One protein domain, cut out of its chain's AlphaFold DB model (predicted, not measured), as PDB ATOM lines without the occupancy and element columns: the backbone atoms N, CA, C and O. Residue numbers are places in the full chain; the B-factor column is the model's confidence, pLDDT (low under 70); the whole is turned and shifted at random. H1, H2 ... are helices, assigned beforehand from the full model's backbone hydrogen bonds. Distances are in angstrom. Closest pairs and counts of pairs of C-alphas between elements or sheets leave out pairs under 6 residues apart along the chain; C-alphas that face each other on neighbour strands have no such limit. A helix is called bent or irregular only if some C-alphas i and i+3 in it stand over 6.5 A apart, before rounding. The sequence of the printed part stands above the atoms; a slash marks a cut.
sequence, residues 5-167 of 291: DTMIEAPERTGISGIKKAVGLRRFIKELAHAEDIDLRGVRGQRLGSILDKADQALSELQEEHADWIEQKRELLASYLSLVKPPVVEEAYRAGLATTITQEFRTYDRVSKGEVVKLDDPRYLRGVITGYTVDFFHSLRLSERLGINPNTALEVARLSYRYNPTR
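Overview. This is residues 5 to 167 of the 291 residues of an uncharacterized protein of Microgenomates group bacterium Gr01-1014_7 (UniProt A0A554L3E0). Two long helices, H4 and H6, cross steeply at the core, and H7 folds back from the far end of H6 to lie along H4. H1 crosses H6 on one side and H2 crosses its first part on the other, short H5 folds back on the last turns of H4, and H3 lies far out, with no helix touching it. The printed part has 163 residues with seven named helices, H1 to H7 in order, and no named strand: all helix. It is compact, with a radius of gyration of the C-alphas of 15.5 A and spans of 45 by 32 by 29 A.

Arrangement. H1, residues 16 to 35, touches H6, residues 122 to 145, with residues 19 to 26 alone, about perpendicular at 86 degrees; the closest C-alphas are those of Val 23 and Gly 131, 4.2 A. H2, residues 46 to 65, touches H6 with residues 54 to 62 alone, closest at the C-alphas of Ala 55 and Leu 125, 6.0 A. H3, residues 67 to 78, is close to H6 but not clearly touching, with the C-alphas of Leu 77 and Arg 141 7.6 A apart. The hub is H4, residues 86 to 111, which touches five helices. H4 and H6 touch at Leu 97 and Tyr 132, whose C-alphas are 6.7 A apart, at a steep tilt of 54 degrees, opposite ways. H5, residues 113 to 120, makes a hairpin with H4; the closest C-alphas are those of Tyr 108 and Val 116, 5.4 A. H7, residues 150 to 161, makes a hairpin with H6 and touches H4 at a shallow tilt of 20 degrees, the same way, closest at the C-alphas of Gly 96 and Arg 158, 4.4 A. H1 and H3 are apart, for instance. In H1, H2, H3, H4 and H6 every O i to N i+4 pair is within hydrogen-bond range; in H7 6 of 8 are, and in H5 0 of 4, beside 4 of 5 O i to N i+3 pairs.

Along the chain. H1 begins at C-alpha 16, (-2.265, 7.838, 99.343), and measures 28.6 A; H2 measures 28.9 A. H4, the longest, measures 37.5 A from C-alpha 86, (-21.251, 9.545, 79.086), and H6 34.5 A. H7 ends at C-alpha 161, (-1.889, 0.063, 79.409), and is irregular, C-alphas 158 and 161 being 7.5 A apart.

Size, cuts and confidence. The two C-alphas farthest apart, those of Ser 79 and Gly 114, are 45.4 A apart. The printed part has no cut and no long link. Residues 64 to 69, of which 67 to 69 belong to H3, stand free. The mean pLDDT of the printed part is 87.7; residues 5 to 15 and residue 165 are under 70.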
ATOM      1  N   ASP A   5      11.032  -9.330  92.489       38.59
ATOM      2  CA  ASP A   5      10.286 -10.162  93.448       38.59
ATOM      3  C   ASP A   5       9.727  -9.368  94.642       38.59
ATOM      4  O   ASP A   5       8.711  -9.741  95.222       38.59
ATOM      5  N   THR A   6      10.343  -8.232  94.992       41.81
ATOM      6  CA  THR A   6       9.903  -7.383  96.120       41.81
ATOM      7  C   THR A   6       8.819  -6.369  95.752       41.81
ATOM      8  O   THR A   6       8.270  -5.721  96.641       41.81
ATOM      9  N   MET A   7       8.498  -6.200  94.462       43.25
ATOM     10  CA  MET A   7       7.438  -5.278  94.026       43.25
ATOM     11  C   MET A   7       6.093  -5.964  93.779       43.25
ATOM     12  O   MET A   7       5.086  -5.268  93.704       43.25
ATOM     13  N   ILE A   8       6.047  -7.298  93.706       46.34
ATOM     14  CA  ILE A   8       4.842  -8.074  93.366       46.34
ATOM     15  C   ILE A   8       3.954  -8.345  94.599       46.34
ATOM     16  O   ILE A   8       3.226  -9.331  94.635       46.34
ATOM     17  N   GLU A   9       3.983  -7.517  95.639       47.19
ATOM     18  CA  GLU A   9       3.035  -7.644  96.756       47.19
ATOM     19  C   GLU A   9       1.816  -6.741  96.532       47.19
ATOM     20  O   GLU A   9       1.939  -5.566  96.177       47.19
ATOM     21  N   ALA A  10       0.618  -7.304  96.718       47.44
ATOM     22  CA  ALA A  10      -0.636  -6.576  96.561       47.44
ATOM     23  C   ALA A  10      -0.690  -5.374  97.532       47.44
ATOM     24  O   ALA A  10      -0.287  -5.497  98.690       47.44
ATOM     25  N   PRO A  11      -1.199  -4.204  97.107       50.25
ATOM     26  CA  PRO A  11      -1.292  -3.049  97.991       50.25
ATOM     27  C   PRO A  11      -2.359  -3.279  99.076       50.25
ATOM     28  O   PRO A  11      -3.555  -3.241  98.795       50.25
ATOM     29  N   GLU A  12      -1.946  -3.477 100.330       48.84
ATOM     30  CA  GLU A  12      -2.864  -3.427 101.478       48.84
ATOM     31  C   GLU A  12      -3.397  -1.987 101.712       48.84
ATOM     32  O   GLU A  12      -2.681  -0.998 101.523       48.84
ATOM     33  N   ARG A  13      -4.690  -1.890 102.075       50.56
ATOM     34  CA  ARG A  13      -5.532  -0.688 102.336       50.56
ATOM     35  C   ARG A  13      -4.861   0.360 103.257       50.56
ATOM     36  O   ARG A  13      -4.011   0.004 104.057       50.56
ATOM     37  N   THR A  14      -5.186   1.658 103.314       52.31
ATOM     38  CA  THR A  14      -6.161   2.577 102.678       52.31
ATOM     39  C   THR A  14      -5.565   3.979 102.842       52.31
ATOM     40  O   THR A  14      -5.384   4.451 103.962       52.31
ATOM     41  N   GLY A  15      -5.193   4.635 101.745       64.81
ATOM     42  CA  GLY A  15      -4.595   5.970 101.767       64.81
ATOM     43  C   GLY A  15      -3.710   6.221 100.550       64.81
ATOM     44  O   GLY A  15      -3.502   5.336  99.719       64.81
ATOM     45  N   ILE A  16      -3.138   7.424 100.459       70.88
ATOM     46  CA  ILE A  16      -2.265   7.838  99.343       70.88
ATOM     47  C   ILE A  16      -1.119   6.830  99.111       70.88
ATOM     48  O   ILE A  16      -0.714   6.614  97.972       70.88
ATOM     49  N   SER A  17      -0.620   6.184 100.172       81.31
ATOM     50  CA  SER A  17       0.421   5.150 100.087       81.31
ATOM     51  C   SER A  17      -0.021   3.920  99.280       81.31
ATOM     52  O   SER A  17       0.703   3.486  98.386       81.31
ATOM     53  N   GLY A  18      -1.234   3.407  99.519       81.38
ATOM     54  CA  GLY A  18      -1.778   2.262  98.781       81.38
ATOM     55  C   GLY A  18      -1.990   2.576  97.299       81.38
ATOM     56  O   GLY A  18      -1.602   1.789  96.439       81.38
ATOM     57  N   ILE A  19      -2.494   3.778  96.990       85.31
ATOM     58  CA  ILE A  19      -2.644   4.253  95.604       85.31
ATOM     59  C   ILE A  19      -1.279   4.343  94.912       85.31
ATOM     60  O   ILE A  19      -1.119   3.869  93.790       85.31
ATOM     61  N   LYS A  20      -0.268   4.916  95.581       87.38
ATOM     62  CA  LYS A  20       1.097   5.004  95.038       87.38
ATOM     63  C   LYS A  20       1.688   3.625  94.751       87.38
ATOM     64  O   LYS A  20       2.291   3.455  93.695       87.38
ATOM     65  N   LYS A  21       1.493   2.650  95.647       88.19
ATOM     66  CA  LYS A  21       1.923   1.259  95.432       88.19
ATOM     67  C   LYS A  21       1.214   0.627  94.232       88.19
ATOM     68  O   LYS A  21       1.894   0.090  93.366       88.19
ATOM     69  N   ALA A  22      -0.109   0.766  94.132       89.88
ATOM     70  CA  ALA A  22      -0.895   0.253  93.005       89.88
ATOM     71  C   ALA A  22      -0.418   0.822  91.656       89.88
ATOM     72  O   ALA A  22      -0.185   0.080  90.705       89.88
ATOM     73  N   VAL A  23      -0.206   2.141  91.587       89.94
ATOM     74  CA  VAL A  23       0.329   2.812  90.390       89.94
ATOM     75  C   VAL A  23       1.756   2.352  90.084       89.94
ATOM     76  O   VAL A  23       2.082   2.112  88.923       89.94
ATOM     77  N   GLY A  24       2.606   2.225  91.107       89.62
ATOM     78  CA  GLY A  24       3.992   1.776  90.971       89.62
ATOM     79  C   GLY A  24       4.095   0.363  90.402       89.62
ATOM     80  O   GLY A  24       4.729   0.177  89.365       89.62
ATOM     81  N   LEU A  25       3.409  -0.602  91.021       89.38
ATOM     82  CA  LEU A  25       3.351  -1.989  90.552       89.38
ATOM     83  C   LEU A  25       2.827  -2.059  89.116       89.38
ATOM     84  O   LEU A  25       3.448  -2.672  88.252       89.38
ATOM     85  N   ARG A  26       1.734  -1.352  88.820       89.94
ATOM     86  CA  ARG A  26       1.169  -1.332  87.470       89.94
ATOM     87  C   ARG A  26       2.176  -0.830  86.434       89.94
ATOM     88  O   ARG A  26       2.260  -1.375  85.334       89.94
ATOM     89  N   ARG A  27       2.906   0.247  86.738       89.31
ATOM     90  CA  ARG A  27       3.912   0.809  85.821       89.31
ATOM     91  C   ARG A  27       5.084  -0.144  85.620       89.31
ATOM     92  O   ARG A  27       5.502  -0.310  84.482       89.31
ATOM     93  N   PHE A  28       5.519  -0.826  86.676       90.12
ATOM     94  CA  PHE A  28       6.522  -1.881  86.581       90.12
ATOM     95  C   PHE A  28       6.072  -3.021  85.649       90.12
ATOM     96  O   PHE A  28       6.795  -3.368  84.719       90.12
ATOM     97  N   ILE A  29       4.853  -3.548  85.819       90.56
ATOM     98  CA  ILE A  29       4.322  -4.611  84.944       90.56
ATOM     99  C   ILE A  29       4.225  -4.151  83.489       90.56
ATOM    100  O   ILE A  29       4.538  -4.915  82.581       90.56
ATOM    101  N   LYS A  30       3.841  -2.897  83.247       89.19
ATOM    102  CA  LYS A  30       3.829  -2.315  81.899       89.19
ATOM    103  C   LYS A  30       5.222  -2.275  81.269       89.19
ATOM    104  O   LYS A  30       5.362  -2.623  80.099       89.19
ATOM    105  N   GLU A  31       6.227  -1.822  82.013       88.31
ATOM    106  CA  GLU A  31       7.617  -1.779  81.545       88.31
ATOM    107  C   GLU A  31       8.130  -3.187  81.232       88.31
ATOM    108  O   GLU A  31       8.714  -3.404  80.172       88.31
ATOM    109  N   LEU A  32       7.819  -4.159  82.093       90.50
ATOM    110  CA  LEU A  32       8.134  -5.565  81.865       90.50
ATOM    111  C   LEU A  32       7.435  -6.113  80.614       90.50
ATOM    112  O   LEU A  32       8.077  -6.731  79.772       90.50
ATOM    113  N   ALA A  33       6.142  -5.829  80.441       90.50
ATOM    114  CA  ALA A  33       5.384  -6.243  79.264       90.50
ATOM    115  C   ALA A  33       5.978  -5.685  77.961       90.50
ATOM    116  O   ALA A  33       5.951  -6.346  76.924       90.50
ATOM    117  N   HIS A  34       6.506  -4.460  78.009       86.88
ATOM    118  CA  HIS A  34       7.181  -3.837  76.879       86.88
ATOM    119  C   HIS A  34       8.544  -4.483  76.597       86.88
ATOM    120  O   HIS A  34       8.838  -4.783  75.441       86.88
ATOM    121  N   ALA A  35       9.347  -4.723  77.636       88.25
ATOM    122  CA  ALA A  35      10.654  -5.369  77.518       88.25
ATOM    123  C   ALA A  35      10.551  -6.789  76.936       88.25
ATOM    124  O   ALA A  35      11.400  -7.201  76.150       88.25
ATOM    125  N   GLU A  36       9.478  -7.503  77.274       91.25
ATOM    126  CA  GLU A  36       9.224  -8.889  76.862       91.25
ATOM    127  C   GLU A  36       8.380  -9.006  75.582       91.25
ATOM    128  O   GLU A  36       7.985 -10.107  75.195       91.25
ATOM    129  N   ASP A  37       8.092  -7.875  74.926       89.50
ATOM    130  CA  ASP A  37       7.311  -7.773  73.687       89.50
ATOM    131  C   ASP A  37       5.978  -8.545  73.739       89.50
ATOM    132  O   ASP A  37       5.610  -9.286  72.823       89.50
ATOM    133  N   ILE A  38       5.247  -8.390  74.848       91.06
ATOM    134  CA  ILE A  38       3.993  -9.108  75.091       91.06
ATOM    135  C   ILE A  38       2.939  -8.705  74.049       91.06
ATOM    136  O   ILE A  38       2.432  -7.579  74.048       91.06
ATOM    137  N   ASP A  39       2.550  -9.653  73.192       88.19
ATOM    138  CA  ASP A  39       1.443  -9.465  72.253       88.19
ATOM    139  C   ASP A  39       0.106  -9.480  73.007       88.19
ATOM    140  O   ASP A  39      -0.143 -10.342  73.854       88.19
ATOM    141  N   LEU A  40      -0.786  -8.547  72.673       89.00
ATOM    142  CA  LEU A  40      -2.143  -8.443  73.224       89.00
ATOM    143  C   LEU A  40      -3.218  -9.001  72.276       89.00
ATOM    144  O   LEU A  40      -4.382  -9.114  72.659       89.00
ATOM    145  N   ARG A  41      -2.844  -9.403  71.056       85.25
ATOM    146  CA  ARG A  41      -3.741 -10.010  70.060       85.25
ATOM    147  C   ARG A  41      -3.954 -11.498  70.312       85.25
ATOM    148  O   ARG A  41      -3.128 -12.168  70.920       85.25
ATOM    149  N   GLY A  42      -5.062 -12.042  69.824       82.75
ATOM    150  CA  GLY A  42      -5.369 -13.473  69.920       82.75
ATOM    151  C   GLY A  42      -6.516 -13.791  70.874       82.75
ATOM    152  O   GLY A  42      -7.041 -12.917  71.564       82.75
ATOM    153  N   VAL A  43      -6.924 -15.060  70.870       81.00
ATOM    154  CA  VAL A  43      -8.155 -15.531  71.516       81.00
ATOM    155  C   VAL A  43      -8.043 -15.453  73.039       81.00
ATOM    156  O   VAL A  43      -7.021 -15.805  73.628       81.00
ATOM    157  N   ARG A  44      -9.122 -15.007  73.690       84.81
ATOM    158  CA  ARG A  44      -9.253 -15.071  75.148       84.81
ATOM    159  C   ARG A  44      -9.568 -16.515  75.541       84.81
ATOM    160  O   ARG A  44     -10.643 -17.017  75.235       84.81
ATOM    161  N   GLY A  45      -8.617 -17.195  76.180       90.56
ATOM    162  CA  GLY A  45      -8.868 -18.507  76.779       90.56
ATOM    163  C   GLY A  45      -9.825 -18.406  77.974       90.56
ATOM    164  O   GLY A  45      -9.994 -17.326  78.541       90.56
ATOM    165  N   GLN A  46     -10.405 -19.537  78.395       93.75
ATOM    166  CA  GLN A  46     -11.381 -19.587  79.498       93.75
ATOM    167  C   GLN A  46     -10.883 -18.900  80.778       93.75
ATOM    168  O   GLN A  46     -11.628 -18.154  81.406       93.75
ATOM    169  N   ARG A  47      -9.606 -19.095  81.133       94.38
ATOM    170  CA  ARG A  47      -9.020 -18.484  82.333       94.38
ATOM    171  C   ARG A  47      -9.003 -16.956  82.264       94.38
ATOM    172  O   ARG A  47      -9.423 -16.308  83.214       94.38
ATOM    173  N   LEU A  48      -8.559 -16.383  81.142       95.56
ATOM    174  CA  LEU A  48      -8.569 -14.930  80.954       95.56
ATOM    175  C   LEU A  48     -10.004 -14.384  80.946       95.56
ATOM    176  O   LEU A  48     -10.238 -13.322  81.508       95.56
ATOM    177  N   GLY A  49     -10.959 -15.116  80.362       96.19
ATOM    178  CA  GLY A  49     -12.383 -14.774  80.444       96.19
ATOM    179  C   GLY A  49     -12.859 -14.653  81.893       96.19
ATOM    180  O   GLY A  49     -13.318 -13.593  82.293       96.19
ATOM    181  N   SER A  50     -12.620 -15.684  82.707       96.75
ATOM    182  CA  SER A  50     -13.009 -15.675  84.124       96.75
ATOM    183  C   SER A  50     -12.348 -14.549  84.929       96.75
ATOM    184  O   SER A  50     -12.987 -13.964  85.799       96.75
ATOM    185  N   ILE A  51     -11.085 -14.217  84.644       97.56
ATOM    186  CA  ILE A  51     -10.395 -13.092  85.292       97.56
ATOM    187  C   ILE A  51     -11.055 -11.756  84.924       97.56
ATOM    188  O   ILE A  51     -11.201 -10.894  85.788       97.56
ATOM    189  N   LEU A  52     -11.464 -11.574  83.664       97.12
ATOM    190  CA  LEU A  52     -12.164 -10.364  83.229       97.12
ATOM    191  C   LEU A  52     -13.530 -10.235  83.912       97.12
ATOM    192  O   LEU A  52     -13.832  -9.157  84.412       97.12
ATOM    193  N   ASP A  53     -14.289 -11.327  84.036       97.19
ATOM    194  CA  ASP A  53     -15.580 -11.322  84.739       97.19
ATOM    195  C   ASP A  53     -15.414 -10.927  86.220       97.19
ATOM    196  O   ASP A  53     -16.149 -10.087  86.745       97.19
ATOM    197  N   LYS A  54     -14.394 -11.476  86.897       97.38
ATOM    198  CA  LYS A  54     -14.048 -11.098  88.281       97.38
ATOM    199  C   LYS A  54     -13.641  -9.630  88.389       97.38
ATOM    200  O   LYS A  54     -13.954  -8.973  89.379       97.38
ATOM    201  N   ALA A  55     -12.917  -9.117  87.398       97.56
ATOM    202  CA  ALA A  55     -12.503  -7.724  87.385       97.56
ATOM    203  C   ALA A  55     -13.684  -6.775  87.158       97.56
ATOM    204  O   ALA A  55     -13.723  -5.721  87.788       97.56
ATOM    205  N   ASP A  56     -14.655  -7.151  86.324       97.25
ATOM    206  CA  ASP A  56     -15.898  -6.395  86.162       97.25
ATOM    207  C   ASP A  56     -16.702  -6.367  87.469       97.25
ATOM    208  O   ASP A  56     -17.162  -5.298  87.871       97.25
ATOM    209  N   GLN A  57     -16.786  -7.490  88.194       97.19
ATOM    210  CA  GLN A  57     -17.403  -7.520  89.524       97.19
ATOM    211  C   GLN A  57     -16.677  -6.596  90.515       97.19
ATOM    212  O   GLN A  57     -17.306  -5.760  91.164       97.19
ATOM    213  N   ALA A  58     -15.346  -6.691  90.597       96.56
ATOM    214  CA  ALA A  58     -14.541  -5.833  91.466       96.56
ATOM    215  C   ALA A  58     -14.650  -4.342  91.095       96.56
ATOM    216  O   ALA A  58     -14.591  -3.478  91.973       96.56
ATOM    217  N   LEU A  59     -14.807  -4.028  89.804       96.56
ATOM    218  CA  LEU A  59     -15.048  -2.670  89.326       96.56
ATOM    219  C   LEU A  59     -16.412  -2.158  89.794       96.56
ATOM    220  O   LEU A  59     -16.469  -1.039  90.295       96.56
ATOM    221  N   SER A  60     -17.478  -2.953  89.677       96.12
ATOM    222  CA  SER A  60     -18.810  -2.575  90.169       96.12
ATOM    223  C   SER A  60     -18.801  -2.282  91.671       96.12
ATOM    224  O   SER A  60     -19.275  -1.227  92.086       96.12
ATOM    225  N   GLU A  61     -18.161  -3.132  92.478       95.12
ATOM    226  CA  GLU A  61     -18.007  -2.890  93.920       95.12
ATOM    227  C   GLU A  61     -17.240  -1.591  94.218       95.12
ATOM    228  O   GLU A  61     -17.608  -0.834  95.114       95.12
ATOM    229  N   LEU A  62     -16.162  -1.313  93.473       93.31
ATOM    230  CA  LEU A  62     -15.392  -0.070  93.612       93.31
ATOM    231  C   LEU A  62     -16.198   1.164  93.192       93.31
ATOM    232  O   LEU A  62     -16.023   2.231  93.781       93.31
ATOM    233  N   GLN A  63     -17.050   1.038  92.173       92.88
ATOM    234  CA  GLN A  63     -17.926   2.116  91.724       92.88
ATOM    235  C   GLN A  63     -18.962   2.466  92.790       92.88
ATOM    236  O   GLN A  63     -19.188   3.649  93.035       92.88
ATOM    237  N   GLU A  64     -19.535   1.463  93.450       93.56
ATOM    238  CA  GLU A  64     -20.462   1.658  94.567       93.56
ATOM    239  C   GLU A  64     -19.754   2.255  95.791       93.56
ATOM    240  O   GLU A  64     -20.209   3.258  96.338       93.56
ATOM    241  N   GLU A  65     -18.601   1.706  96.192       92.00
ATOM    242  CA  GLU A  65     -17.844   2.171  97.368       92.00
ATOM    243  C   GLU A  65     -17.331   3.614  97.223       92.00
ATOM    244  O   GLU A  65     -17.143   4.323  98.216       92.00
ATOM    245  N   HIS A  66     -17.072   4.061  95.993       90.00
ATOM    246  CA  HIS A  66     -16.460   5.359  95.710       90.00
ATOM    247  C   HIS A  66     -17.325   6.261  94.821       90.00
ATOM    248  O   HIS A  66     -16.784   7.157  94.168       90.00
ATOM    249  N   ALA A  67     -18.647   6.060  94.813       87.62
ATOM    250  CA  ALA A  67     -19.587   6.791  93.960       87.62
ATOM    251  C   ALA A  67     -19.416   8.319  94.056       87.62
ATOM    252  O   ALA A  67     -19.208   8.976  93.035       87.62
ATOM    253  N   ASP A  68     -19.373   8.870  95.274       87.88
ATOM    254  CA  ASP A  68     -19.203  10.314  95.509       87.88
ATOM    255  C   ASP A  68     -17.882  10.854  94.941       87.88
ATOM    256  O   ASP A  68     -17.816  11.936  94.356       87.88
ATOM    257  N   TRP A  69     -16.797  10.089  95.097       87.44
ATOM    258  CA  TRP A  69     -15.489  10.477  94.570       87.44
ATOM    259  C   TRP A  69     -15.478  10.446  93.043       87.44
ATOM    260  O   TRP A  69     -14.912  11.345  92.417       87.44
ATOM    261  N   ILE A  70     -16.100   9.428  92.442       85.75
ATOM    262  CA  ILE A  70     -16.239   9.306  90.990       85.75
ATOM    263  C   ILE A  70     -17.033  10.492  90.452       85.75
ATOM    264  O   ILE A  70     -16.586  11.111  89.486       85.75
ATOM    265  N   GLU A  71     -18.146  10.850  91.093       87.31
ATOM    266  CA  GLU A  71     -18.970  11.981  90.668       87.31
ATOM    267  C   GLU A  71     -18.195  13.296  90.748       87.31
ATOM    268  O   GLU A  71     -18.091  14.009  89.753       87.31
ATOM    269  N   GLN A  72     -17.476  13.538  91.849       89.81
ATOM    270  CA  GLN A  72     -16.576  14.689  91.951       89.81
ATOM    271  C   GLN A  72     -15.545  14.729  90.804       89.81
ATOM    272  O   GLN A  72     -15.199  15.798  90.296       89.81
ATOM    273  N   LYS A  73     -14.994  13.581  90.382       88.12
ATOM    274  CA  LYS A  73     -14.040  13.542  89.255       88.12
ATOM    275  C   LYS A  73     -14.714  13.762  87.906       88.12
ATOM    276  O   LYS A  73     -14.076  14.356  87.034       88.12
ATOM    277  N   ARG A  74     -15.964  13.327  87.736       87.62
ATOM    278  CA  ARG A  74     -16.774  13.617  86.546       87.62
ATOM    279  C   ARG A  74     -17.058  15.108  86.439       87.62
ATOM    280  O   ARG A  74     -16.794  15.674  85.383       87.62
ATOM    281  N   GLU A  75     -17.465  15.756  87.527       90.38
ATOM    282  CA  GLU A  75     -17.699  17.205  87.579       90.38
ATOM    283  C   GLU A  75     -16.454  18.006  87.176       90.38
ATOM    284  O   GLU A  75     -16.537  18.923  86.358       90.38
ATOM    285  N   LEU A  76     -15.272  17.611  87.665       91.81
ATOM    286  CA  LEU A  76     -13.999  18.254  87.305       91.81
ATOM    287  C   LEU A  76     -13.676  18.201  85.806       91.81
ATOM    288  O   LEU A  76     -12.895  19.028  85.338       91.81
ATOM    289  N   LEU A  77     -14.222  17.228  85.076       92.38
ATOM    290  CA  LEU A  77     -14.034  17.054  83.634       92.38
ATOM    291  C   LEU A  77     -15.293  17.411  82.829       92.38
ATOM    292  O   LEU A  77     -15.259  17.314  81.606       92.38
ATOM    293  N   ALA A  78     -16.390  17.828  83.470       91.12
ATOM    294  CA  ALA A  78     -17.698  17.961  82.826       91.12
ATOM    295  C   ALA A  78     -17.692  18.981  81.681       91.12
ATOM    296  O   ALA A  78     -18.231  18.718  80.610       91.12
ATOM    297  N   SER A  79     -17.026  20.124  81.875       93.88
ATOM    298  CA  SER A  79     -16.873  21.128  80.816       93.88
ATOM    299  C   SER A  79     -16.045  20.586  79.648       93.88
ATOM    300  O   SER A  79     -16.457  20.699  78.491       93.88
ATOM    301  N   TYR A  80     -14.921  19.933  79.950       95.06
ATOM    302  CA  TYR A  80     -14.014  19.384  78.947       95.06
ATOM    303  C   TYR A  80     -14.653  18.255  78.128       95.06
ATOM    304  O   TYR A  80     -14.529  18.225  76.908       95.06
ATOM    305  N   LEU A  81     -15.384  17.354  78.781       93.56
ATOM    306  CA  LEU A  81     -16.044  16.208  78.152       93.56
ATOM    307  C   LEU A  81     -17.482  16.508  77.706       93.56
ATOM    308  O   LEU A  81     -18.190  15.585  77.327       93.56
ATOM    309  N   SER A  82     -17.919  17.770  77.710       92.75
ATOM    310  CA  SER A  82     -19.309  18.164  77.414       92.75
ATOM    311  C   SER A  82     -19.824  17.697  76.046       92.75
ATOM    312  O   SER A  82     -21.008  17.410  75.892       92.75
ATOM    313  N   LEU A  83     -18.930  17.578  75.060       88.81
ATOM    314  CA  LEU A  83     -19.246  17.087  73.714       88.81
ATOM    315  C   LEU A  83     -19.178  15.556  73.589       88.81
ATOM    316  O   LEU A  83     -19.510  15.013  72.534       88.81
ATOM    317  N   VAL A  84     -18.754  14.849  74.640       91.88
ATOM    318  CA  VAL A  84     -18.669  13.388  74.663       91.88
ATOM    319  C   VAL A  84     -19.806  12.814  75.498       91.88
ATOM    320  O   VAL A  84     -19.997  13.151  76.663       91.88
ATOM    321  N   LYS A  85     -20.558  11.884  74.909       91.25
ATOM    322  CA  LYS A  85     -21.658  11.221  75.614       91.25
ATOM    323  C   LYS A  85     -21.111  10.347  76.757       91.25
ATOM    324  O   LYS A  85     -20.164   9.595  76.520       91.25
ATOM    325  N   PRO A  86     -21.732  10.340  77.952       88.75
ATOM    326  CA  PRO A  86     -21.251   9.545  79.086       88.75
ATOM    327  C   PRO A  86     -20.998   8.051  78.798       88.75
ATOM    328  O   PRO A  86     -19.962   7.554  79.246       88.75
ATOM    329  N   PRO A  87     -21.835   7.338  78.008       93.19
ATOM    330  CA  PRO A  87     -21.571   5.938  77.663       93.19
ATOM    331  C   PRO A  87     -20.252   5.717  76.911       93.19
ATOM    332  O   PRO A  87     -19.601   4.701  77.114       93.19
ATOM    333  N   VAL A  88     -19.815   6.686  76.097       94.06
ATOM    334  CA  VAL A  88     -18.547   6.602  75.346       94.06
ATOM    335  C   VAL A  88     -17.352   6.647  76.299       94.06
ATOM    336  O   VAL A  88     -16.372   5.930  76.114       94.06
ATOM    337  N   VAL A  89     -17.438   7.459  77.359       93.56
ATOM    338  CA  VAL A  89     -16.393   7.533  78.392       93.56
ATOM    339  C   VAL A  89     -16.297   6.212  79.156       93.56
ATOM    340  O   VAL A  89     -15.194   5.730  79.416       93.56
ATOM    341  N   GLU A  90     -17.442   5.621  79.506       93.12
ATOM    342  CA  GLU A  90     -17.481   4.333  80.199       93.12
ATOM    343  C   GLU A  90     -16.940   3.196  79.327       93.12
ATOM    344  O   GLU A  90     -16.115   2.408  79.794       93.12
ATOM    345  N   GLU A  91     -17.335   3.142  78.056       95.50
ATOM    346  CA  GLU A  91     -16.832   2.162  77.094       95.50
ATOM    347  C   GLU A  91     -15.309   2.273  76.932       95.50
ATOM    348  O   GLU A  91     -14.601   1.270  77.060       95.50
ATOM    349  N   ALA A  92     -14.784   3.489  76.743       95.19
ATOM    350  CA  ALA A  92     -13.345   3.729  76.651       95.19
ATOM    351  C   ALA A  92     -12.608   3.269  77.920       95.19
ATOM    352  O   ALA A  92     -11.577   2.595  77.835       95.19
ATOM    353  N   TYR A  93     -13.148   3.582  79.101       95.94
ATOM    354  CA  TYR A  93     -12.572   3.141  80.367       95.94
ATOM    355  C   TYR A  93     -12.541   1.608  80.470       95.94
ATOM    356  O   TYR A  93     -11.463   1.047  80.695       95.94
ATOM    357  N   ARG A  94     -13.678   0.927  80.260       96.69
ATOM    358  CA  ARG A  94     -13.797  -0.539  80.371       96.69
ATOM    359  C   ARG A  94     -12.930  -1.263  79.347       96.69
ATOM    360  O   ARG A  94     -12.225  -2.208  79.698       96.69
ATOM    361  N   ALA A  95     -12.904  -0.791  78.102       96.00
ATOM    362  CA  ALA A  95     -12.072  -1.370  77.052       96.00
ATOM    363  C   ALA A  95     -10.572  -1.293  77.393       96.00
ATOM    364  O   ALA A  95      -9.833  -2.269  77.212       96.00
ATOM    365  N   GLY A  96     -10.104  -0.154  77.912       95.50
ATOM    366  CA  GLY A  96      -8.708  -0.006  78.328       95.50
ATOM    367  C   GLY A  96      -8.374  -0.786  79.606       95.50
ATOM    368  O   GLY A  96      -7.274  -1.342  79.702       95.50
ATOM    369  N   LEU A  97      -9.319  -0.932  80.542       97.12
ATOM    370  CA  LEU A  97      -9.151  -1.774  81.731       97.12
ATOM    371  C   LEU A  97      -9.024  -3.251  81.344       97.12
ATOM    372  O   LEU A  97      -8.062  -3.907  81.743       97.12
ATOM    373  N   ALA A  98      -9.923  -3.758  80.500       96.81
ATOM    374  CA  ALA A  98      -9.864  -5.130  79.997       96.81
ATOM    375  C   ALA A  98      -8.538  -5.413  79.270       96.81
ATOM    376  O   ALA A  98      -7.950  -6.489  79.410       96.81
ATOM    377  N   THR A  99      -8.030  -4.429  78.522       95.50
ATOM    378  CA  THR A  99      -6.725  -4.533  77.857       95.50
ATOM    379  C   THR A  99      -5.569  -4.518  78.861       95.50
ATOM    380  O   THR A  99      -4.630  -5.295  78.708       95.50
ATOM    381  N   THR A 100      -5.654  -3.707  79.921       95.50
ATOM    382  CA  THR A 100      -4.677  -3.694  81.026       95.50
ATOM    383  C   THR A 100      -4.599  -5.059  81.707       95.50
ATOM    384  O   THR A 100      -3.514  -5.616  81.837       95.50
ATOM    385  N   ILE A 101      -5.745  -5.644  82.061       96.75
ATOM    386  CA  ILE A 101      -5.818  -6.972  82.690       96.75
ATOM    387  C   ILE A 101      -5.279  -8.051  81.746       96.75
ATOM    388  O   ILE A 101      -4.547  -8.944  82.163       96.75
ATOM    389  N   THR A 102      -5.595  -7.950  80.451       96.50
ATOM    390  CA  THR A 102      -5.057  -8.862  79.433       96.50
ATOM    391  C   THR A 102      -3.533  -8.775  79.351       96.50
ATOM    392  O   THR A 102      -2.870  -9.809  79.292       96.50
ATOM    393  N   GLN A 103      -2.971  -7.562  79.357       95.19
ATOM    394  CA  GLN A 103      -1.524  -7.352  79.361       95.19
ATOM    395  C   GLN A 103      -0.889  -7.982  80.595       95.19
ATOM    396  O   GLN A 103       0.080  -8.721  80.463       95.19
ATOM    397  N   GLU A 104      -1.451  -7.744  81.772       95.12
ATOM    398  CA  GLU A 104      -0.932  -8.269  83.031       95.12
ATOM    399  C   GLU A 104      -0.993  -9.799  83.095       95.12
ATOM    400  O   GLU A 104       0.017 -10.440  83.382       95.12
ATOM    401  N   PHE A 105      -2.123 -10.395  82.702       96.19
ATOM    402  CA  PHE A 105      -2.271 -11.847  82.580       96.19
ATOM    403  C   PHE A 105      -1.201 -12.455  81.676       96.19
ATOM    404  O   PHE A 105      -0.529 -13.408  82.064       96.19
ATOM    405  N   ARG A 106      -1.031 -11.902  80.472       95.06
ATOM    406  CA  ARG A 106      -0.078 -12.427  79.487       95.06
ATOM    407  C   ARG A 106       1.365 -12.189  79.896       95.06
ATOM    408  O   ARG A 106       2.214 -13.024  79.611       95.06
ATOM    409  N   THR A 107       1.630 -11.080  80.580       94.69
ATOM    410  CA  THR A 107       2.948 -10.792  81.145       94.69
ATOM    411  C   THR A 107       3.290 -11.855  82.175       94.69
ATOM    412  O   THR A 107       4.291 -12.539  82.004       94.69
ATOM    413  N   TYR A 108       2.427 -12.097  83.168       94.31
ATOM    414  CA  TYR A 108       2.656 -13.156  84.152       94.31
ATOM    415  C   TYR A 108       2.741 -14.544  83.521       94.31
ATOM    416  O   TYR A 108       3.682 -15.275  83.807       94.31
ATOM    417  N   ASP A 109       1.848 -14.903  82.600       93.00
ATOM    418  CA  ASP A 109       1.909 -16.210  81.932       93.00
ATOM    419  C   ASP A 109       3.217 -16.414  81.141       93.00
ATOM    420  O   ASP A 109       3.711 -17.537  81.003       93.00
ATOM    421  N   ARG A 110       3.827 -15.326  80.658       92.75
ATOM    422  CA  ARG A 110       5.106 -15.364  79.947       92.75
ATOM    423  C   ARG A 110       6.311 -15.406  80.884       92.75
ATOM    424  O   ARG A 110       7.199 -16.228  80.663       92.75
ATOM    425  N   VAL A 111       6.354 -14.514  81.872       92.31
ATOM    426  CA  VAL A 111       7.567 -14.206  82.654       92.31
ATOM    427  C   VAL A 111       7.582 -14.860  84.031       92.31
ATOM    428  O   VAL A 111       8.649 -15.129  84.567       92.31
ATOM    429  N   SER A 112       6.410 -15.122  84.615       88.88
ATOM    430  CA  SER A 112       6.276 -15.678  85.962       88.88
ATOM    431  C   SER A 112       4.926 -16.380  86.130       88.88
ATOM    432  O   SER A 112       3.991 -15.867  86.741       88.88
ATOM    433  N   LYS A 113       4.792 -17.577  85.548       87.00
ATOM    434  CA  LYS A 113       3.508 -18.307  85.465       87.00
ATOM    435  C   LYS A 113       2.808 -18.518  86.807       87.00
ATOM    436  O   LYS A 113       1.578 -18.549  86.852       87.00
ATOM    437  N   GLY A 114       3.577 -18.673  87.887       86.25
ATOM    438  CA  GLY A 114       3.036 -18.816  89.240       86.25
ATOM    439  C   GLY A 114       2.227 -17.597  89.686       86.25
ATOM    440  O   GLY A 114       1.258 -17.742  90.423       86.25
ATOM    441  N   GLU A 115       2.554 -16.417  89.162       90.06
ATOM    442  CA  GLU A 115       1.960 -15.137  89.542       90.06
ATOM    443  C   GLU A 115       0.590 -14.884  88.913       90.06
ATOM    444  O   GLU A 115      -0.175 -14.056  89.400       90.06
ATOM    445  N   VAL A 116       0.208 -15.655  87.889       92.19
ATOM    446  CA  VAL A 116      -1.117 -15.541  87.258       92.19
ATOM    447  C   VAL A 116      -2.242 -15.758  88.279       92.19
ATOM    448  O   VAL A 116      -3.311 -15.169  88.144       92.19
ATOM    449  N   VAL A 117      -2.004 -16.553  89.331       92.62
ATOM    450  CA  VAL A 117      -2.978 -16.783  90.416       92.62
ATOM    451  C   VAL A 117      -3.338 -15.505  91.181       92.62
ATOM    452  O   VAL A 117      -4.415 -15.428  91.760       92.62
ATOM    453  N   LYS A 118      -2.493 -14.465  91.158       93.12
ATOM    454  CA  LYS A 118      -2.818 -13.178  91.791       93.12
ATOM    455  C   LYS A 118      -4.027 -12.519  91.140       93.12
ATOM    456  O   LYS A 118      -4.834 -11.918  91.836       93.12
ATOM    457  N   LEU A 119      -4.207 -12.701  89.833       94.75
ATOM    458  CA  LEU A 119      -5.371 -12.196  89.102       94.75
ATOM    459  C   LEU A 119      -6.669 -12.942  89.445       94.75
ATOM    460  O   LEU A 119      -7.743 -12.506  89.038       94.75
ATOM    461  N   ASP A 120      -6.589 -14.039  90.200       93.12
ATOM    462  CA  ASP A 120      -7.753 -14.709  90.767       93.12
ATOM    463  C   ASP A 120      -8.195 -14.100  92.118       93.12
ATOM    464  O   ASP A 120      -9.326 -14.366  92.527       93.12
ATOM    465  N   ASP A 121      -7.357 -13.280  92.783       93.56
ATOM    466  CA  ASP A 121      -7.669 -12.577  94.042       93.56
ATOM    467  C   ASP A 121      -8.355 -11.219  93.760       93.56
ATOM    468  O   ASP A 121      -7.730 -10.309  93.198       93.56
ATOM    469  N   PRO A 122      -9.612 -11.011  94.204       91.31
ATOM    470  CA  PRO A 122     -10.314  -9.737  94.046       91.31
ATOM    471  C   PRO A 122      -9.555  -8.534  94.617       91.31
ATOM    472  O   PRO A 122      -9.623  -7.436  94.066       91.31
ATOM    473  N   ARG A 123      -8.785  -8.706  95.699       90.44
ATOM    474  CA  ARG A 123      -8.003  -7.610  96.300       90.44
ATOM    475  C   ARG A 123      -6.888  -7.147  95.372       90.44
ATOM    476  O   ARG A 123      -6.641  -5.946  95.269       90.44
ATOM    477  N   TYR A 124      -6.250  -8.084  94.676       93.69
ATOM    478  CA  TYR A 124      -5.241  -7.767  93.674       93.69
ATOM    479  C   TYR A 124      -5.869  -7.023  92.493       93.69
ATOM    480  O   TYR A 124      -5.396  -5.945  92.128       93.69
ATOM    481  N   LEU A 125      -6.991  -7.530  91.963       95.75
ATOM    482  CA  LEU A 125      -7.725  -6.889  90.866       95.75
ATOM    483  C   LEU A 125      -8.150  -5.457  91.211       95.75
ATOM    484  O   LEU A 125      -7.999  -4.558  90.387       95.75
ATOM    485  N   ARG A 126      -8.584  -5.192  92.448       94.69
ATOM    486  CA  ARG A 126      -8.875  -3.823  92.913       94.69
ATOM    487  C   ARG A 126      -7.647  -2.912  92.866       94.69
ATOM    488  O   ARG A 126      -7.776  -1.734  92.527       94.69
ATOM    489  N   GLY A 127      -6.457  -3.440  93.149       93.81
ATOM    490  CA  GLY A 127      -5.186  -2.735  92.963       93.81
ATOM    491  C   GLY A 127      -4.920  -2.390  91.495       93.81
ATOM    492  O   GLY A 127      -4.619  -1.234  91.187       93.81
ATOM    493  N   VAL A 128      -5.114  -3.348  90.585       94.75
ATOM    494  CA  VAL A 128      -4.985  -3.142  89.128       94.75
ATOM    495  C   VAL A 128      -5.952  -2.061  88.640       94.75
ATOM    496  O   VAL A 128      -5.533  -1.103  87.984       94.75
ATOM    497  N   ILE A 129      -7.228  -2.162  89.023       95.81
ATOM    498  CA  ILE A 129      -8.279  -1.194  88.682       95.81
ATOM    499  C   ILE A 129      -7.913   0.194  89.213       95.81
ATOM    500  O   ILE A 129      -8.004   1.180  88.481       95.81
ATOM    501  N   THR A 130      -7.429   0.289  90.453       93.19
ATOM    502  CA  THR A 130      -6.984   1.557  91.052       93.19
ATOM    503  C   THR A 130      -5.834   2.175  90.255       93.19
ATOM    504  O   THR A 130      -5.905   3.346  89.875       93.19
ATOM    505  N   GLY A 131      -4.787   1.399  89.957       92.62
ATOM    506  CA  GLY A 131      -3.628   1.867  89.192       92.62
ATOM    507  C   GLY A 131      -4.008   2.339  87.786       92.62
ATOM    508  O   GLY A 131      -3.586   3.415  87.356       92.62
ATOM    509  N   TYR A 132      -4.858   1.575  87.094       94.75
ATOM    510  CA  TYR A 132      -5.398   1.956  85.791       94.75
ATOM    511  C   TYR A 132      -6.242   3.234  85.865       94.75
ATOM    512  O   TYR A 132      -6.042   4.135  85.056       94.75
ATOM    513  N   THR A 133      -7.130   3.354  86.857       93.38
ATOM    514  CA  THR A 133      -8.007   4.524  87.035       93.38
ATOM    515  C   THR A 133      -7.214   5.806  87.223       93.38
ATOM    516  O   THR A 133      -7.537   6.826  86.613       93.38
ATOM    517  N   VAL A 134      -6.151   5.760  88.030       91.62
ATOM    518  CA  VAL A 134      -5.275   6.918  88.240       91.62
ATOM    519  C   VAL A 134      -4.615   7.340  86.935       91.62
ATOM    520  O   VAL A 134      -4.653   8.523  86.601       91.62
ATOM    521  N   ASP A 135      -4.039   6.402  86.180       91.44
ATOM    522  CA  ASP A 135      -3.394   6.737  84.912       91.44
ATOM    523  C   ASP A 135      -4.425   7.220  83.864       91.44
ATOM    524  O   ASP A 135      -4.179   8.203  83.164       91.44
ATOM    525  N   PHE A 136      -5.612   6.610  83.793       93.00
ATOM    526  CA  PHE A 136      -6.697   7.034  82.902       93.00
ATOM    527  C   PHE A 136      -7.134   8.478  83.198       93.00
ATOM    528  O   PHE A 136      -7.089   9.343  82.320       93.00
ATOM    529  N   PHE A 137      -7.471   8.780  84.455       92.19
ATOM    530  CA  PHE A 137      -7.879  10.125  84.868       92.19
ATOM    531  C   PHE A 137      -6.751  11.150  84.688       92.19
ATOM    532  O   PHE A 137      -6.986  12.272  84.232       92.19
ATOM    533  N   HIS A 138      -5.509  10.773  85.006       90.50
ATOM    534  CA  HIS A 138      -4.359  11.650  84.817       90.50
ATOM    535  C   HIS A 138      -4.143  11.998  83.339       90.50
ATOM    536  O   HIS A 138      -3.858  13.156  83.030       90.50
ATOM    537  N   SER A 139      -4.353  11.039  82.430       90.12
ATOM    538  CA  SER A 139      -4.276  11.260  80.979       90.12
ATOM    539  C   SER A 139      -5.301  12.288  80.509       90.12
ATOM    540  O   SER A 139      -4.946  13.211  79.776       90.12
ATOM    541  N   LEU A 140      -6.547  12.192  80.983       91.62
ATOM    542  CA  LEU A 140      -7.603  13.151  80.642       91.62
ATOM    543  C   LEU A 140      -7.282  14.559  81.147       91.62
ATOM    544  O   LEU A 140      -7.349  15.516  80.381       91.62
ATOM    545  N   ARG A 141      -6.846  14.692  82.405       91.75
ATOM    546  CA  ARG A 141      -6.486  16.000  82.989       91.75
ATOM    547  C   ARG A 141      -5.285  16.651  82.312       91.75
ATOM    548  O   ARG A 141      -5.223  17.874  82.217       91.75
ATOM    549  N   LEU A 142      -4.302  15.862  81.883       88.69
ATOM    550  CA  LEU A 142      -3.177  16.385  81.108       88.69
ATOM    551  C   LEU A 142      -3.624  16.815  79.710       88.69
ATOM    552  O   LEU A 142      -3.224  17.885  79.260       88.69
ATOM    553  N   SER A 143      -4.482  16.026  79.067       88.12
ATOM    554  CA  SER A 143      -5.009  16.325  77.733       88.12
ATOM    555  C   SER A 143      -5.824  17.617  77.710       88.12
ATOM    556  O   SER A 143      -5.587  18.478  76.865       88.12
ATOM    557  N   GLU A 144      -6.689  17.806  78.708       90.94
ATOM    558  CA  GLU A 144      -7.442  19.043  78.928       90.94
ATOM    559  C   GLU A 144      -6.518  20.264  79.023       90.94
ATOM    560  O   GLU A 144      -6.691  21.241  78.297       90.94
ATOM    561  N   ARG A 145      -5.471  20.193  79.857       89.12
ATOM    562  CA  ARG A 145      -4.502  21.293  80.035       89.12
ATOM    563  C   ARG A 145      -3.722  21.639  78.768       89.12
ATOM    564  O   ARG A 145      -3.200  22.744  78.667       89.12
ATOM    565  N   LEU A 146      -3.592  20.693  77.844       83.81
ATOM    566  CA  LEU A 146      -2.884  20.875  76.575       83.81
ATOM    567  C   LEU A 146      -3.817  21.270  75.421       83.81
ATOM    568  O   LEU A 146      -3.342  21.498  74.303       83.81
ATOM    569  N   GLY A 147      -5.125  21.370  75.690       86.19
ATOM    570  CA  GLY A 147      -6.141  21.667  74.686       86.19
ATOM    571  C   GLY A 147      -6.296  20.553  73.650       86.19
ATOM    572  O   GLY A 147      -6.626  20.840  72.502       86.19
ATOM    573  N   ILE A 148      -6.010  19.302  74.022       84.75
ATOM    574  CA  ILE A 148      -6.238  18.139  73.157       84.75
ATOM    575  C   ILE A 148      -7.749  17.909  73.045       84.75
ATOM    576  O   ILE A 148      -8.480  18.083  74.023       84.75
ATOM    577  N   ASN A 149      -8.231  17.510  71.866       88.31
ATOM    578  CA  ASN A 149      -9.649  17.218  71.664       88.31
ATOM    579  C   ASN A 149     -10.131  16.092  72.615       88.31
ATOM    580  O   ASN A 149      -9.432  15.085  72.749       88.31
ATOM    581  N   PRO A 150     -11.325  16.205  73.228       91.50
ATOM    582  CA  PRO A 150     -11.856  15.201  74.156       91.50
ATOM    583  C   PRO A 150     -11.898  13.759  73.627       91.50
ATOM    584  O   PRO A 150     -11.610  12.828  74.376       91.50
ATOM    585  N   ASN A 151     -12.211  13.552  72.343       89.50
ATOM    586  CA  ASN A 151     -12.242  12.210  71.750       89.50
ATOM    587  C   ASN A 151     -10.832  11.613  71.654       89.50
ATOM    588  O   ASN A 151     -10.608  10.479  72.073       89.50
ATOM    589  N   THR A 152      -9.858  12.401  71.188       85.88
ATOM    590  CA  THR A 152      -8.441  12.006  71.176       85.88
ATOM    591  C   THR A 152      -7.946  11.703  72.590       85.88
ATOM    592  O   THR A 152      -7.278  10.697  72.819       85.88
ATOM    593  N   ALA A 153      -8.301  12.545  73.561       88.75
ATOM    594  CA  ALA A 153      -7.907  12.376  74.953       88.75
ATOM    595  C   ALA A 153      -8.434  11.071  75.563       88.75
ATOM    596  O   ALA A 153      -7.713  10.418  76.320       88.75
ATOM    597  N   LEU A 154      -9.663  10.669  75.222       92.12
ATOM    598  CA  LEU A 154     -10.233   9.391  75.651       92.12
ATOM    599  C   LEU A 154      -9.492   8.201  75.054       92.12
ATOM    600  O   LEU A 154      -9.195   7.258  75.787       92.12
ATOM    601  N   GLU A 155      -9.125   8.259  73.774       88.50
ATOM    602  CA  GLU A 155      -8.297   7.219  73.160       88.50
ATOM    603  C   GLU A 155      -6.920   7.126  73.829       88.50
ATOM    604  O   GLU A 155      -6.478   6.036  74.192       88.50
ATOM    605  N   VAL A 156      -6.267   8.258  74.100       86.00
ATOM    606  CA  VAL A 156      -4.986   8.287  74.830       86.00
ATOM    607  C   VAL A 156      -5.138   7.691  76.233       86.00
ATOM    608  O   VAL A 156      -4.320   6.865  76.645       86.00
ATOM    609  N   ALA A 157      -6.192   8.062  76.964       90.50
ATOM    610  CA  ALA A 157      -6.462   7.547  78.305       90.50
ATOM    611  C   ALA A 157      -6.734   6.034  78.297       90.50
ATOM    612  O   ALA A 157      -6.186   5.301  79.127       90.50
ATOM    613  N   ARG A 158      -7.506   5.544  77.317       91.81
ATOM    614  CA  ARG A 158      -7.762   4.113  77.083       91.81
ATOM    615  C   ARG A 158      -6.467   3.337  76.838       91.81
ATOM    616  O   ARG A 158      -6.332   2.200  77.289       91.81
ATOM    617  N   LEU A 159      -5.488   3.952  76.174       87.81
ATOM    618  CA  LEU A 159      -4.163   3.382  75.918       87.81
ATOM    619  C   LEU A 159      -3.200   3.467  77.113       87.81
ATOM    620  O   LEU A 159      -2.011   3.175  76.956       87.81
ATOM    621  N   SER A 160      -3.666   3.790  78.325       85.12
ATOM    622  CA  SER A 160      -2.772   3.851  79.485       85.12
ATOM    623  C   SER A 160      -2.066   2.517  79.763       85.12
ATOM    624  O   SER A 160      -1.003   2.528  80.368       85.12
ATOM    625  N   TYR A 161      -2.595   1.362  79.333       79.31
ATOM    626  CA  TYR A 161      -1.889   0.063  79.409       79.31
ATOM    627  C   TYR A 161      -0.578   0.061  78.632       79.31
ATOM    628  O   TYR A 161       0.366  -0.625  79.003       79.31
ATOM    629  N   ARG A 162      -0.485   0.878  77.588       77.75
ATOM    630  CA  ARG A 162       0.701   0.998  76.751       77.75
ATOM    631  C   ARG A 162       1.589   2.159  77.172       77.75
ATOM    632  O   ARG A 162       2.805   2.050  77.093       77.75
ATOM    633  N   TYR A 163       0.992   3.231  77.693       70.81
ATOM    634  CA  TYR A 163       1.703   4.471  77.993       70.81
ATOM    635  C   TYR A 163       1.568   4.957  79.417       70.81
ATOM    636  O   TYR A 163       0.523   4.835  80.052       70.81
ATOM    637  N   ASN A 164       2.627   5.582  79.927       72.00
ATOM    638  CA  ASN A 164       2.462   6.511  81.035       72.00
ATOM    639  C   ASN A 164       1.729   7.765  80.508       72.00
ATOM    640  O   ASN A 164       2.134   8.278  79.463       72.00
ATOM    641  N   PRO A 165       0.698   8.269  81.205       67.69
ATOM    642  CA  PRO A 165      -0.036   9.490  80.839       67.69
ATOM    643  C   PRO A 165       0.832  10.704  80.479       67.69
ATOM    644  O   PRO A 165       0.404  11.588  79.741       67.69
ATOM    645  N   THR A 166       2.061  10.765  80.992       72.69
ATOM    646  CA  THR A 166       3.005  11.845  80.694       72.69
ATOM    647  C   THR A 166       3.698  11.704  79.341       72.69
ATOM    648  O   THR A 166       4.244  12.692  78.868       72.69
ATOM    649  N   ARG A 167       3.690  10.534  78.685       76.88
ATOM    650  CA  ARG A 167       4.462  10.303  77.449       76.88
ATOM    651  C   ARG A 167       4.030  11.220  76.309       76.88
ATOM    652  O   ARG A 167       4.888  11.831  75.690       76.88
TER     653      ARG A 167